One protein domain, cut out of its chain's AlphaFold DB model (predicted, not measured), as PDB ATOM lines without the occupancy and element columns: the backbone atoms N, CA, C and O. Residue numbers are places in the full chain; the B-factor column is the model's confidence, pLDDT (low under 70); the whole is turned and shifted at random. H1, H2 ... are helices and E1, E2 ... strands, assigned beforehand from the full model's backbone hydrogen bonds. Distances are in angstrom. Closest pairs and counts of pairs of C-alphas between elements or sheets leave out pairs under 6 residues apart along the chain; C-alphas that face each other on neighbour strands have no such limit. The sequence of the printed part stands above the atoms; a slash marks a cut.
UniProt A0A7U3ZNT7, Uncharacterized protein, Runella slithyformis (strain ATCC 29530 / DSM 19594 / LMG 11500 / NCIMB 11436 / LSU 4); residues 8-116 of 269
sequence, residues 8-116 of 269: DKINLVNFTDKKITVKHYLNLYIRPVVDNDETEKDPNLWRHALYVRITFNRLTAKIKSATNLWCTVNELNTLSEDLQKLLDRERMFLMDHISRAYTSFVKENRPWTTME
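This is residues 8 to 116 of the 269 residues of an uncharacterized protein of Runella slithyformis (strain ATCC 29530 / DSM 19594 / LMG 11500 / NCIMB 11436 / LSU 4) (UniProt A0A7U3ZNT7). A narrow sheet of three strands has one long helix, H4, lying slantwise over one face, while the short helix H1 packs on H4 and the loop that holds H2 reaches far out past one end of the sheet. Residues 107 to 112, of which 107 to 109 belong to H4, stick out toward the opposite end of the longest axis. The printed part has 109 residues with four named helices and three named strands, in the order H1 E1 H2 E2 E3 H3 H4; the sheet runs E1 E2 E3, all antiparallel. It is of mixed class, helices and strands, and loose, with a radius of gyration of the C-alphas of 17.4 A and spans of 61 by 27 by 17 A.

H1 is residues 8 to 13, with C-alpha 8 at (199.947, 208.018, 220.483). E1 is residues 20 to 26, 19.9 A long. H2 is residues 37 to 40, 5.0 A, with C-alpha 37 at (165.059, 209.244, 250.963). E2, residues 48 to 56, is 25.1 A long, and E3, residues 59 to 64, is 17.1 A. H3 is residues 73 to 77, 7.0 A. H4, residues 81 to 109, measures 41.9 A and ends with C-alpha 109 at (217.945, 224.214, 237.450).

E1 and E2 are antiparallel neighbours, with N 23 and O 53 2.8 A apart, within hydrogen-bond range. E2 and E3 form a hairpin, with N 54 and O 61 at 2.9 A, also within range. Residues 48 to 49 of E2 also pair, antiparallel, with residues 70 to 71. H4 and the sheet make two layers, a helix on one face of a sheet: H4 is on it at a height of 9.1 A, over E1 and E2, slantwise to the strands, at 42 degrees to E1 on the local plane. The closest C-alphas of E1 and H4 are those of Val 22 and Arg 91, 5.6 A apart. H1 touches H4, which touches it with residues 92 to 99 alone, at a steep tilt of 50 degrees, the same way; their closest C-alphas, of Val 13 and Asp 96, are 4.7 A apart. H3 only grazes the sheet with residues 73 to 76 and is apart from H4. H2 is not on the sheet and is apart from H1, H3 and H4. Every O i to N i+4 pair of H4 is within hydrogen-bond range; in H1 it is 1 of 2, in H3 0 of 1 with 1 of 2 O i to N i+3 pairs, and H2 is too short for such a pair.

The two C-alphas farthest apart are those of Glu 38 and Pro 111, 61.2 A. The printed part has no cut. The links E2 to E3 and H3 to H4 are tight, the others short. Mean pLDDT of the printed part is 87.0, and residues 111 to 116 are under 70.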
ATOM      1  N   ASP A   8     199.841 206.854 221.368       80.25
ATOM      2  CA  ASP A   8     199.947 208.018 220.483       80.25
ATOM      3  C   ASP A   8     199.442 209.299 221.156       80.25
ATOM      4  O   ASP A   8     200.111 210.330 221.105       80.25
ATOM      5  N   LYS A   9     198.303 209.229 221.862       80.44
ATOM      6  CA  LYS A   9     197.782 210.357 222.648       80.44
ATOM      7  C   LYS A   9     198.729 210.720 223.789       80.44
ATOM      8  O   LYS A   9     198.962 211.893 224.034       80.44
ATOM      9  N   ILE A  10     199.317 209.733 224.467       81.25
ATOM     10  CA  ILE A  10     200.308 209.986 225.525       81.25
ATOM     11  C   ILE A  10     201.532 210.716 224.960       81.25
ATOM     12  O   ILE A  10     201.949 211.728 225.519       81.25
ATOM     13  N   ASN A  11     202.087 210.224 223.850       84.00
ATOM     14  CA  ASN A  11     203.272 210.795 223.207       84.00
ATOM     15  C   ASN A  11     203.030 212.217 222.679       84.00
ATOM     16  O   ASN A  11     203.974 212.995 222.579       84.00
ATOM     17  N   LEU A  12     201.777 212.562 222.363       82.62
ATOM     18  CA  LEU A  12     201.392 213.897 221.908       82.62
ATOM     19  C   LEU A  12     201.600 214.981 222.975       82.62
ATOM     20  O   LEU A  12     201.889 216.117 222.622       82.62
ATOM     21  N   VAL A  13     201.428 214.647 224.259       86.56
ATOM     22  CA  VAL A  13     201.432 215.624 225.371       86.56
ATOM     23  C   VAL A  13     202.518 215.385 226.414       86.56
ATOM     24  O   VAL A  13     202.770 216.247 227.251       86.56
ATOM     25  N   ASN A  14     203.166 214.221 226.394       87.75
ATOM     26  CA  ASN A  14     204.289 213.917 227.267       87.75
ATOM     27  C   ASN A  14     205.609 214.062 226.505       87.75
ATOM     28  O   ASN A  14     206.077 213.132 225.853       87.75
ATOM     29  N   PHE A  15     206.233 215.224 226.649       86.06
ATOM     30  CA  PHE A  15     207.524 215.573 226.050       86.06
ATOM     31  C   PHE A  15     208.711 215.214 226.956       86.06
ATOM     32  O   PHE A  15     209.826 215.692 226.749       86.06
ATOM     33  N   THR A  16     208.473 214.411 227.995       85.25
ATOM     34  CA  THR A  16     209.494 213.989 228.956       85.25
ATOM     35  C   THR A  16     209.894 212.535 228.718       85.25
ATOM     36  O   THR A  16     209.140 211.742 228.162       85.25
ATOM     37  N   ASP A  17     211.060 212.143 229.223       84.56
ATOM     38  CA  ASP A  17     211.464 210.737 229.321       84.56
ATOM     39  C   ASP A  17     210.753 209.993 230.470       84.56
ATOM     40  O   ASP A  17     211.068 208.841 230.773       84.56
ATOM     41  N   LYS A  18     209.821 210.658 231.168       88.19
ATOM     42  CA  LYS A  18     209.211 210.177 232.406       88.19
ATOM     43  C   LYS A  18     207.806 209.659 232.165       88.19
ATOM     44  O   LYS A  18     207.070 210.113 231.292       88.19
ATOM     45  N   LYS A  19     207.400 208.700 232.997       90.12
ATOM     46  CA  LYS A  19     206.033 208.183 232.975       90.12
ATOM     47  C   LYS A  19     205.096 209.155 233.689       90.12
ATOM     48  O   LYS A  19     205.250 209.378 234.892       90.12
ATOM     49  N   ILE A  20     204.099 209.640 232.954       92.81
ATOM     50  CA  ILE A  20     202.959 210.400 233.475       92.81
ATOM     51  C   ILE A  20     201.706 209.539 233.325       92.81
ATOM     52  O   ILE A  20     201.493 208.889 232.303       92.81
ATOM     53  N   THR A  21     200.882 209.465 234.361       93.38
ATOM     54  CA  THR A  21     199.608 208.742 234.325       93.38
ATOM     55  C   THR A  21     198.547 209.561 235.036       93.38
ATOM     56  O   THR A  21     198.742 209.948 236.184       93.38
ATOM     57  N   VAL A  22     197.415 209.790 234.374       95.06
ATOM     58  CA  VAL A  22     196.292 210.564 234.914       95.06
ATOM     59  C   VAL A  22     195.037 209.701 234.879       95.06
ATOM     60  O   VAL A  22     194.622 209.235 233.819       95.06
ATOM     61  N   LYS A  23     194.448 209.431 236.047       93.88
ATOM     62  CA  LYS A  23     193.278 208.553 236.192       93.88
ATOM     63  C   LYS A  23     192.179 209.223 237.001       93.88
ATOM     64  O   LYS A  23     192.398 209.640 238.135       93.88
ATOM     65  N   HIS A  24     190.984 209.244 236.427       94.31
ATOM     66  CA  HIS A  24     189.763 209.651 237.110       94.31
ATOM     67  C   HIS A  24     189.274 208.537 238.040       94.31
ATOM     68  O   HIS A  24     189.331 207.364 237.672       94.31
ATOM     69  N   TYR A  25     188.823 208.891 239.241       93.44
ATOM     70  CA  TYR A  25     188.292 207.949 240.226       93.44
ATOM     71  C   TYR A  25     187.284 208.628 241.161       93.44
ATOM     72  O   TYR A  25     187.338 209.839 241.365       93.44
ATOM     73  N   LEU A  26     186.386 207.847 241.763       92.25
ATOM     74  CA  LEU A  26     185.492 208.337 242.816       92.25
ATOM     75  C   LEU A  26     186.189 208.274 244.170       92.25
ATOM     76  O   LEU A  26     186.735 207.235 244.552       92.25
ATOM     77  N   ASN A  27     186.152 209.374 244.920       86.50
ATOM     78  CA  ASN A  27     186.630 209.375 246.295       86.50
ATOM     79  C   ASN A  27     185.496 208.977 247.249       86.50
ATOM     80  O   ASN A  27     184.730 209.821 247.711       86.50
ATOM     81  N   LEU A  28     185.417 207.681 247.552       87.44
ATOM     82  CA  LEU A  28     184.370 207.106 248.405       87.44
ATOM     83  C   LEU A  28     184.528 207.443 249.899       87.44
ATOM     84  O   LEU A  28     183.631 207.161 250.684       87.44
ATOM     85  N   TYR A  29     185.650 208.052 250.301       85.12
ATOM     86  CA  TYR A  29     185.866 208.500 251.683       85.12
ATOM     87  C   TYR A  29     185.183 209.838 251.989       85.12
ATOM     88  O   TYR A  29     185.060 210.216 253.152       85.12
ATOM     89  N   ILE A  30     184.766 210.572 250.957       84.62
ATOM     90  CA  ILE A  30     184.025 211.825 251.104       84.62
ATOM     91  C   ILE A  30     182.537 211.506 251.078       84.62
ATOM     92  O   ILE A  30     182.088 210.681 250.279       84.62
ATOM     93  N   ARG A  31     181.782 212.181 251.955       85.69
ATOM     94  CA  ARG A  31     180.333 212.008 252.063       85.69
ATOM     95  C   ARG A  31     179.684 212.180 250.678       85.69
ATOM     96  O   ARG A  31     179.933 213.203 250.034       85.69
ATOM     97  N   PRO A  32     178.885 211.207 250.219       89.94
ATOM     98  CA  PRO A  32     178.195 211.312 248.942       89.94
ATOM     99  C   PRO A  32     177.068 212.336 248.992       89.94
ATOM    100  O   PRO A  32     176.611 212.739 250.066       89.94
ATOM    101  N   VAL A  33     176.588 212.700 247.808       86.56
ATOM    102  CA  VAL A  33     175.282 213.328 247.637       86.56
ATOM    103  C   VAL A  33     174.239 212.233 247.455       86.56
ATOM    104  O   VAL A  33     174.449 211.253 246.735       86.56
ATOM    105  N   VAL A  34     173.130 212.423 248.159       87.19
ATOM    106  CA  VAL A  34     171.959 211.557 248.176       87.19
ATOM    107  C   VAL A  34     170.797 212.414 247.692       87.19
ATOM    108  O   VAL A  34     170.540 213.472 248.265       87.19
ATOM    109  N   ASP A  35     170.151 211.998 246.607       80.06
ATOM    110  CA  ASP A  35     169.179 212.829 245.893       80.06
ATOM    111  C   ASP A  35     167.792 212.820 246.575       80.06
ATOM    112  O   ASP A  35     167.025 213.771 246.429       80.06
ATOM    113  N   ASN A  36     167.460 211.759 247.326       82.62
ATOM    114  CA  ASN A  36     166.204 211.584 248.074       82.62
ATOM    115  C   ASN A  36     166.262 210.432 249.115       82.62
ATOM    116  O   ASN A  36     167.207 209.639 249.132       82.62
ATOM    117  N   ASP A  37     165.207 210.288 249.928       79.31
ATOM    118  CA  ASP A  37     165.059 209.244 250.963       79.31
ATOM    119  C   ASP A  37     165.153 207.798 250.430       79.31
ATOM    120  O   ASP A  37     165.448 206.870 251.186       79.31
ATOM    121  N   GLU A  38     164.870 207.565 249.144       74.62
ATOM    122  CA  GLU A  38     165.026 206.244 248.521       74.62
ATOM    123  C   GLU A  38     166.495 205.961 248.201       74.62
ATOM    124  O   GLU A  38     166.998 204.886 248.521       74.62
ATOM    125  N   THR A  39     167.217 206.946 247.660       78.44
ATOM    126  CA  THR A  39     168.664 206.849 247.422       78.44
ATOM    127  C   THR A  39     169.469 206.780 248.718       78.44
ATOM    128  O   THR A  39     170.554 206.207 248.728       78.44
ATOM    129  N   GLU A  40     168.950 207.288 249.842       80.88
ATOM    130  CA  GLU A  40     169.619 207.146 251.143       80.88
ATOM    131  C   GLU A  40     169.698 205.677 251.579       80.88
ATOM    132  O   GLU A  40     170.673 205.260 252.207       80.88
ATOM    133  N   LYS A  41     168.697 204.879 251.193       85.12
ATOM    134  CA  LYS A  41     168.570 203.466 251.564       85.12
ATOM    135  C   LYS A  41     169.421 202.531 250.703       85.12
ATOM    136  O   LYS A  41     169.619 201.387 251.107       85.12
ATOM    137  N   ASP A  42     169.930 202.992 249.558       84.94
ATOM    138  CA  ASP A  42     170.779 202.203 248.658       84.94
ATOM    139  C   ASP A  42     172.110 202.919 248.347       84.94
ATOM    140  O   ASP A  42     172.156 203.809 247.492       84.94
ATOM    141  N   PRO A  43     173.226 202.490 248.971       84.25
ATOM    142  CA  PRO A  43     174.554 203.036 248.708       84.25
ATOM    143  C   PRO A  43     175.026 202.966 247.252       84.25
ATOM    144  O   PRO A  43     175.941 203.694 246.877       84.25
ATOM    145  N   ASN A  44     174.427 202.124 246.405       84.00
ATOM    146  CA  ASN A  44     174.779 202.076 244.983       84.00
ATOM    147  C   ASN A  44     174.258 203.285 244.199       84.00
ATOM    148  O   ASN A  44     174.764 203.572 243.114       84.00
ATOM    149  N   LEU A  45     173.265 203.989 244.745       86.69
ATOM    150  CA  LEU A  45     172.695 205.206 244.170       86.69
ATOM    151  C   LEU A  45     173.387 206.472 244.689       86.69
ATOM    152  O   LEU A  45     173.066 207.578 244.256       86.69
ATOM    153  N   TRP A  46     174.356 206.327 245.596       90.62
ATOM    154  CA  TRP A  46     175.121 207.442 246.133       90.62
ATOM    155  C   TRP A  46     176.053 208.022 245.077       90.62
ATOM    156  O   TRP A  46     176.874 207.325 244.469       90.62
ATOM    157  N   ARG A  47     175.944 209.333 244.874       90.75
ATOM    158  CA  ARG A  47     176.772 210.052 243.913       90.75
ATOM    159  C   ARG A  47     177.984 210.632 244.607       90.75
ATOM    160  O   ARG A  47     177.877 211.348 245.603       90.75
ATOM    161  N   HIS A  48     179.151 210.347 244.050       92.81
ATOM    162  CA  HIS A  48     180.421 210.839 244.555       92.81
ATOM    163  C   HIS A  48     181.032 211.813 243.555       92.81
ATOM    164  O   HIS A  48     180.930 211.631 242.341       92.81
ATOM    165  N   ALA A  49     181.696 212.842 244.075       92.12
ATOM    166  CA  ALA A  49     182.483 213.739 243.248       92.12
ATOM    167  C   ALA A  49     183.669 212.992 242.626       92.12
ATOM    168  O   ALA A  49     184.324 212.166 243.278       92.12
ATOM    169  N   LEU A  50     183.970 213.324 241.375       93.44
ATOM    170  CA  LEU A  50     185.121 212.787 240.670       93.44
ATOM    171  C   LEU A  50     186.422 213.466 241.125       93.44
ATOM    172  O   LEU A  50     186.508 214.683 241.301       93.44
ATOM    173  N   TYR A  51     187.461 212.657 241.293       94.69
ATOM    174  CA  TYR A  51     188.822 213.081 241.596       94.69
ATOM    175  C   TYR A  51     189.769 212.586 240.515       94.69
ATOM    176  O   TYR A  51     189.494 211.614 239.809       94.69
ATOM    177  N   VAL A  52     190.925 213.232 240.427       95.56
ATOM    178  CA  VAL A  52     192.003 212.846 239.528       95.56
ATOM    179  C   VAL A  52     193.192 212.385 240.350       95.56
ATOM    180  O   VAL A  52     193.631 213.060 241.280       95.56
ATOM    181  N   ARG A  53     193.706 211.200 240.032       95.75
ATOM    182  CA  ARG A  53     194.990 210.704 240.514       95.75
ATOM    183  C   ARG A  53     196.014 210.920 239.419       95.75
ATOM    184  O   ARG A  53     195.875 210.373 238.327       95.75
ATOM    185  N   ILE A  54     197.045 211.669 239.752       96.06
ATOM    186  CA  ILE A  54     198.154 211.985 238.871       96.06
ATOM    187  C   ILE A  54     199.377 211.273 239.426       96.06
ATOM    188  O   ILE A  54     199.713 211.451 240.592       96.06
ATOM    189  N   THR A  55     200.038 210.466 238.607       94.38
ATOM    190  CA  THR A  55     201.292 209.806 238.961       94.38
ATOM    191  C   THR A  55     202.372 210.261 237.993       94.38
ATOM    192  O   THR A  55     202.313 209.936 236.808       94.38
ATOM    193  N   PHE A  56     203.360 210.986 238.506       92.38
ATOM    194  CA  PHE A  56     204.555 211.407 237.785       92.38
ATOM    195  C   PHE A  56     205.758 210.706 238.409       92.38
ATOM    196  O   PHE A  56     206.072 210.938 239.571       92.38
ATOM    197  N   ASN A  57     206.388 209.792 237.667       86.50
ATOM    198  CA  ASN A  57     207.553 209.030 238.132       86.50
ATOM    199  C   ASN A  57     207.459 208.544 239.594       86.50
ATOM    200  O   ASN A  57     208.282 208.877 240.441       86.50
ATOM    201  N   ARG A  58     206.439 207.730 239.885       87.50
ATOM    202  CA  ARG A  58     206.145 207.142 241.212       87.50
ATOM    203  C   ARG A  58     205.588 208.120 242.254       87.50
ATOM    204  O   ARG A  58     204.874 207.658 243.141       87.50
ATOM    205  N   LEU A  59     205.807 209.429 242.129       90.56
ATOM    206  CA  LEU A  59     205.131 210.420 242.964       90.56
ATOM    207  C   LEU A  59     203.674 210.538 242.536       90.56
ATOM    208  O   LEU A  59     203.365 210.587 241.346       90.56
ATOM    209  N   THR A  60     202.768 210.526 243.511       93.81
ATOM    210  CA  THR A  60     201.327 210.560 243.259       93.81
ATOM    211  C   THR A  60     200.695 211.742 243.969       93.81
ATOM    212  O   THR A  60     200.781 211.829 245.190       93.81
ATOM    213  N   ALA A  61     199.994 212.569 243.202       94.62
ATOM    214  CA  ALA A  61     199.131 213.630 243.690       94.62
ATOM    215  C   ALA A  61     197.662 213.289 243.414       94.62
ATOM    216  O   ALA A  61     197.322 212.506 242.515       94.62
ATOM    217  N   LYS A  62     196.772 213.866 244.217       94.88
ATOM    218  CA  LYS A  62     195.323 213.723 244.072       94.88
ATOM    219  C   LYS A  62     194.694 215.103 244.136       94.88
ATOM    220  O   LYS A  62     194.867 215.795 245.131       94.88
ATOM    221  N   ILE A  63     193.928 215.453 243.114       94.62
ATOM    222  CA  ILE A  63     193.183 216.712 243.048       94.62
ATOM    223  C   ILE A  63     191.713 216.424 242.751       94.62
ATOM    224  O   ILE A  63     191.366 215.346 242.258       94.62
ATOM    225  N   LYS A  64     190.833 217.367 243.081       93.44
ATOM    226  CA  LYS A  64     189.436 217.309 242.641       93.44
ATOM    227  C   LYS A  64     189.394 217.515 241.120       93.44
ATOM    228  O   LYS A  64     190.137 218.349 240.615       93.44
ATOM    229  N   SER A  65     188.555 216.762 240.406       94.12
ATOM    230  CA  SER A  65     188.375 216.951 238.958       94.12
ATOM    231  C   SER A  65     187.681 218.281 238.671       94.12
ATOM    232  O   SER A  65     186.676 218.620 239.304       94.12
ATOM    233  N   ALA A  66     188.198 219.006 237.683       92.75
ATOM    234  CA  ALA A  66     187.644 220.258 237.190       92.75
ATOM    235  C   ALA A  66     186.313 220.058 236.449       92.75
ATOM    236  O   ALA A  66     185.517 220.989 236.348       92.75
ATOM    237  N   THR A  67     186.001 218.833 236.002       90.50
ATOM    238  CA  THR A  67     184.693 218.538 235.388       90.50
ATOM    239  C   THR A  67     183.515 218.742 236.334       90.50
ATOM    240  O   THR A  67     182.379 218.842 235.867       90.50
ATOM    241  N   ASN A  68     183.770 218.757 237.651       84.50
ATOM    242  CA  ASN A  68     182.754 218.793 238.703       84.50
ATOM    243  C   ASN A  68     181.656 217.728 238.522       84.50
ATOM    244  O   ASN A  68     180.526 217.916 238.971       84.50
ATOM    245  N   LEU A  69     181.979 216.604 237.871       89.69
ATOM    246  CA  LEU A  69     181.046 215.506 237.673       89.69
ATOM    247  C   LEU A  69     180.776 214.792 239.003       89.69
ATOM    248  O   LEU A  69     181.697 214.503 239.774       89.69
ATOM    249  N   TRP A  70     179.503 214.476 239.227       90.50
ATOM    250  CA  TRP A  70     179.044 213.603 240.299       90.50
ATOM    251  C   TRP A  70     178.397 212.381 239.670       90.50
ATOM    252  O   TRP A  70     177.487 212.520 238.854       90.50
ATOM    253  N   CYS A  71     178.878 211.197 240.028       91.31
ATOM    254  CA  CYS A  71     178.320 209.954 239.521       91.31
ATOM    255  C   CYS A  71     178.451 208.819 240.540       91.31
ATOM    256  O   CYS A  71     179.227 208.885 241.498       91.31
ATOM    257  N   THR A  72     177.643 207.787 240.346       90.25
ATOM    258  CA  THR A  72     177.721 206.516 241.065       90.25
ATOM    259  C   THR A  72     178.890 205.675 240.548       90.25
ATOM    260  O   THR A  72     179.438 205.906 239.463       90.25
ATOM    261  N   VAL A  73     179.260 204.636 241.303       87.00
ATOM    262  CA  VAL A  73     180.300 203.672 240.893       87.00
ATOM    263  C   VAL A  73     179.953 202.993 239.562       87.00
ATOM    264  O   VAL A  73     180.839 202.757 238.737       87.00
ATOM    265  N   ASN A  74     178.670 202.710 239.331       86.75
ATOM    266  CA  ASN A  74     178.203 202.091 238.093       86.75
ATOM    267  C   ASN A  74     178.259 203.079 236.924       86.75
ATOM    268  O   ASN A  74     178.829 202.750 235.886       86.75
ATOM    269  N   GLU A  75     177.769 204.308 237.117       89.12
ATOM    270  CA  GLU A  75     177.783 205.360 236.089       89.12
ATOM    271  C   GLU A  75     179.207 205.683 235.611       89.12
ATOM    272  O   GLU A  75     179.412 205.859 234.414       89.12
ATOM    273  N   LEU A  76     180.217 205.690 236.498       87.06
ATOM    274  CA  LEU A  76     181.615 205.906 236.093       87.06
ATOM    275  C   LEU A  76     182.113 204.850 235.086       87.06
ATOM    276  O   LEU A  76     183.005 205.123 234.285       87.06
ATOM    277  N   ASN A  77     181.560 203.636 235.122       82.69
ATOM    278  CA  ASN A  77     181.945 202.552 234.220       82.69
ATOM    279  C   ASN A  77     181.163 202.537 232.903       82.69
ATOM    280  O   ASN A  77     181.580 201.834 231.985       82.69
ATOM    281  N   THR A  78     180.067 203.289 232.819       87.69
ATOM    282  CA  THR A  78     179.151 203.341 231.672       87.69
ATOM    283  C   THR A  78     178.852 204.791 231.283       87.69
ATOM    284  O   THR A  78     177.703 205.146 231.016       87.69
ATOM    285  N   LEU A  79     179.873 205.650 231.320       88.19
ATOM    286  CA  LEU A  79     179.739 207.054 230.942       88.19
ATOM    287  C   LEU A  79     179.335 207.181 229.470       88.19
ATOM    288  O   LEU A  79     179.761 206.392 228.626       88.19
ATOM    289  N   SER A  80     178.541 208.208 229.161       89.50
ATOM    290  CA  SER A  80     178.295 208.590 227.773       89.50
ATOM    291  C   SER A  80     179.600 209.014 227.092       89.50
ATOM    292  O   SER A  80     180.543 209.462 227.750       89.50
ATOM    293  N   GLU A  81     179.634 208.923 225.762       89.88
ATOM    294  CA  GLU A  81     180.791 209.335 224.962       89.88
ATOM    295  C   GLU A  81     181.199 210.790 225.251       89.88
ATOM    296  O   GLU A  81     182.383 211.079 225.401       89.88
ATOM    297  N   ASP A  82     180.230 211.690 225.430       88.00
ATOM    298  CA  ASP A  82     180.486 213.103 225.735       88.00
ATOM    299  C   ASP A  82     181.185 213.301 227.084       88.00
ATOM    300  O   ASP A  82     182.117 214.100 227.204       88.00
ATOM    301  N   LEU A  83     180.774 212.553 228.114       89.56
ATOM    302  CA  LEU A  83     181.441 212.601 229.415       89.56
ATOM    303  C   LEU A  83     182.828 211.968 229.336       89.56
ATOM    304  O   LEU A  83     183.764 212.493 229.932       89.56
ATOM    305  N   GLN A  84     182.988 210.888 228.570       90.75
ATOM    306  CA  GLN A  84     184.290 210.261 228.363       90.75
ATOM    307  C   GLN A  84     185.262 211.214 227.647       90.75
ATOM    308  O   GLN A  84     186.391 211.378 228.110       90.75
ATOM    309  N   LYS A  85     184.805 211.930 226.609       89.44
ATOM    310  CA  LYS A  85     185.569 212.995 225.937       89.44
ATOM    311  C   LYS A  85     185.976 214.102 226.902       89.44
ATOM    312  O   LYS A  85     187.132 214.517 226.895       89.44
ATOM    313  N   LEU A  86     185.067 214.543 227.774       90.88
ATOM    314  CA  LEU A  86     185.364 215.554 228.792       90.88
ATOM    315  C   LEU A  86     186.474 215.092 229.753       90.88
ATOM    316  O   LEU A  86     187.407 215.846 230.031       90.88
ATOM    317  N   LEU A  87     186.399 213.844 230.228       92.56
ATOM    318  CA  LEU A  87     187.430 213.254 231.086       92.56
ATOM    319  C   LEU A  87     188.763 213.083 230.353       92.56
ATOM    320  O   LEU A  87     189.821 213.253 230.954       92.56
ATOM    321  N   ASP A  88     188.742 212.740 229.069       91.31
ATOM    322  CA  ASP A  88     189.963 212.612 228.278       91.31
ATOM    323  C   ASP A  88     190.618 213.968 228.013       91.31
ATOM    324  O   ASP A  88     191.840 214.072 228.114       91.31
ATOM    325  N   ARG A  89     189.834 215.028 227.783       91.62
ATOM    326  CA  ARG A  89     190.352 216.399 227.681       91.62
ATOM    327  C   ARG A  89     191.051 216.841 228.965       91.62
ATOM    328  O   ARG A  89     192.189 217.301 228.896       91.62
ATOM    329  N   GLU A  90     190.441 216.621 230.134       93.94
ATOM    330  CA  GLU A  90     191.092 216.930 231.418       93.94
ATOM    331  C   GLU A  90     192.378 216.108 231.619       93.94
ATOM    332  O   GLU A  90     193.400 216.655 232.035       93.94
ATOM    333  N   ARG A  91     192.374 214.807 231.277       94.19
ATOM    334  CA  ARG A  91     193.580 213.958 231.353       94.19
ATOM    335  C   ARG A  91     194.713 214.512 230.498       94.19
ATOM    336  O   ARG A  91     195.833 214.632 230.989       94.19
ATOM    337  N   MET A  92     194.418 214.828 229.242       93.12
ATOM    338  CA  MET A  92     195.398 215.317 228.277       93.12
ATOM    339  C   MET A  92     195.970 216.668 228.693       93.12
ATOM    340  O   MET A  92     197.188 216.836 228.692       93.12
ATOM    341  N   PHE A  93     195.109 217.586 229.134       93.75
ATOM    342  CA  PHE A  93     195.532 218.864 229.690       93.75
ATOM    343  C   PHE A  93     196.465 218.679 230.898       93.75
ATOM    344  O   PHE A  93     197.542 219.265 230.933       93.75
ATOM    345  N   LEU A  94     196.101 217.835 231.873       95.06
ATOM    346  CA  LEU A  94     196.930 217.614 233.064       95.06
ATOM    347  C   LEU A  94     198.282 216.983 232.708       95.06
ATOM    348  O   LEU A  94     199.301 217.342 233.294       95.06
ATOM    349  N   MET A  95     198.313 216.066 231.737       94.50
ATOM    350  CA  MET A  95     199.565 215.482 231.245       94.50
ATOM    351  C   MET A  95     200.458 216.519 230.565       94.50
ATOM    352  O   MET A  95     201.642 216.587 230.899       94.50
ATOM    353  N   ASP A  96     199.895 217.341 229.675       92.25
ATOM    354  CA  ASP A  96     200.601 218.447 229.020       92.25
ATOM    355  C   ASP A  96     201.154 219.436 230.059       92.25
ATOM    356  O   ASP A  96     202.341 219.771 230.039       92.25
ATOM    357  N   HIS A  97     200.330 219.816 231.040       91.88
ATOM    358  CA  HIS A  97     200.698 220.732 232.115       91.88
ATOM    359  C   HIS A  97     201.898 220.223 232.929       91.88
ATOM    360  O   HIS A  97     202.887 220.938 233.089       91.88
ATOM    361  N   ILE A  98     201.859 218.967 233.386       92.75
ATOM    362  CA  ILE A  98     202.956 218.360 234.158       92.75
ATOM    363  C   ILE A  98     204.213 218.214 233.299       92.75
ATOM    364  O   ILE A  98     205.317 218.501 233.762       92.75
ATOM    365  N   SER A  99     204.058 217.781 232.044       91.81
ATOM    366  CA  SER A  99     205.174 217.623 231.112       91.81
ATOM    367  C   SER A  99     205.913 218.945 230.890       91.81
ATOM    368  O   SER A  99     207.149 218.984 230.890       91.81
ATOM    369  N   ARG A 100     205.170 220.042 230.707       88.69
ATOM    370  CA  ARG A 100     205.739 221.387 230.550       88.69
ATOM    371  C   ARG A 100     206.389 221.874 231.837       88.69
ATOM    372  O   ARG A 100     207.533 222.313 231.776       88.69
ATOM    373  N   ALA A 101     205.717 221.715 232.979       89.31
ATOM    374  CA  ALA A 101     206.256 222.094 234.285       89.31
ATOM    375  C   ALA A 101     207.614 221.442 234.553       89.31
ATOM    376  O   ALA A 101     208.574 222.117 234.919       89.31
ATOM    377  N   TYR A 102     207.721 220.136 234.296       88.81
ATOM    378  CA  TYR A 102     208.973 219.406 234.455       88.81
ATOM    379  C   TYR A 102     210.054 219.896 233.489       88.81
ATOM    380  O   TYR A 102     211.200 220.096 233.886       88.81
ATOM    381  N   THR A 103     209.702 220.127 232.223       86.94
ATOM    382  CA  THR A 103     210.662 220.614 231.222       86.94
ATOM    383  C   THR A 103     211.220 221.988 231.604       86.94
ATOM    384  O   THR A 103     212.432 222.197 231.505       86.94
ATOM    385  N   SER A 104     210.368 222.897 232.085       84.25
ATOM    386  CA  SER A 104     210.784 224.212 232.586       84.25
ATOM    387  C   SER A 104     211.670 224.093 233.823       84.25
ATOM    388  O   SER A 104     212.779 224.622 233.816       84.25
ATOM    389  N   PHE A 105     211.254 223.309 234.823       84.69
ATOM    390  CA  PHE A 105     212.038 223.058 236.035       84.69
ATOM    391  C   PHE A 105     213.454 222.559 235.710       84.69
ATOM    392  O   PHE A 105     214.448 223.079 236.218       84.69
ATOM    393  N   VAL A 106     213.562 221.588 234.801       84.12
ATOM    394  CA  VAL A 106     214.847 221.030 234.363       84.12
ATOM    395  C   VAL A 106     215.690 222.063 233.607       84.12
ATOM    396  O   VAL A 106     216.913 222.072 233.747       84.12
ATOM    397  N   LYS A 107     215.076 222.926 232.791       81.69
ATOM    398  CA  LYS A 107     215.790 223.981 232.057       81.69
ATOM    399  C   LYS A 107     216.375 225.033 233.002       81.69
ATOM    400  O   LYS A 107     217.495 225.477 232.771       81.69
ATOM    401  N   GLU A 108     215.636 225.409 234.040       79.75
ATOM    402  CA  GLU A 108     216.025 226.456 234.994       79.75
ATOM    403  C   GLU A 108     217.099 225.995 235.987       79.75
ATOM    404  O   GLU A 108     217.950 226.789 236.377       79.75
ATOM    405  N   ASN A 109     217.111 224.711 236.354       75.44
ATOM    406  CA  ASN A 109     217.945 224.214 237.450       75.44
ATOM    407  C   ASN A 109     219.147 223.346 237.013       75.44
ATOM    408  O   ASN A 109     219.855 222.781 237.855       75.44
ATOM    409  N   ARG A 110     219.411 223.194 235.706       74.62
ATOM    410  CA  ARG A 110     220.547 222.391 235.215       74.62
ATOM    411  C   ARG A 110     221.898 223.097 235.409       74.62
ATOM    412  O   ARG A 110     221.988 224.298 235.163       74.62
ATOM    413  N   PRO A 111     222.977 222.355 235.752       57.22
ATOM    414  CA  PRO A 111     223.084 220.889 235.868       57.22
ATOM    415  C   PRO A 111     222.827 220.301 237.273       57.22
ATOM    416  O   PRO A 111     223.094 219.122 237.480       57.22
ATOM    417  N   TRP A 112     222.356 221.088 238.239       60.31
ATOM    418  CA  TRP A 112     222.451 220.745 239.667       60.31
ATOM    419  C   TRP A 112     221.266 219.957 240.231       60.31
ATOM    420  O   TRP A 112     221.344 219.496 241.364       60.31
ATOM    421  N   THR A 113     220.189 219.799 239.462       61.16
ATOM    422  CA  THR A 113     218.935 219.212 239.952       61.16
ATOM    423  C   THR A 113     218.843 217.712 239.710       61.16
ATOM    424  O   THR A 113     219.071 217.213 238.602       61.16
ATOM    425  N   THR A 114     218.434 216.993 240.747       63.91
ATOM    426  CA  THR A 114     218.030 215.593 240.668       63.91
ATOM    427  C   THR A 114     216.532 215.484 240.406       63.91
ATOM    428  O   THR A 114     215.736 216.380 240.672       63.91
ATOM    429  N   MET A 115     216.121 214.339 239.873       60.56
ATOM    430  CA  MET A 115     214.717 214.067 239.585       60.56
ATOM    431  C   MET A 115     213.810 214.108 240.831       60.56
ATOM    432  O   MET A 115     212.613 214.355 240.705       60.56
ATOM    433  N   GLU A 116     214.368 213.844 242.012       64.50
ATOM    434  CA  GLU A 116     213.640 213.808 243.285       64.50
ATOM    435  C   GLU A 116     213.186 215.198 243.747       64.50
ATOM    436  O   GLU A 116     212.298 215.303 244.588       64.50
TER     437      GLU A 116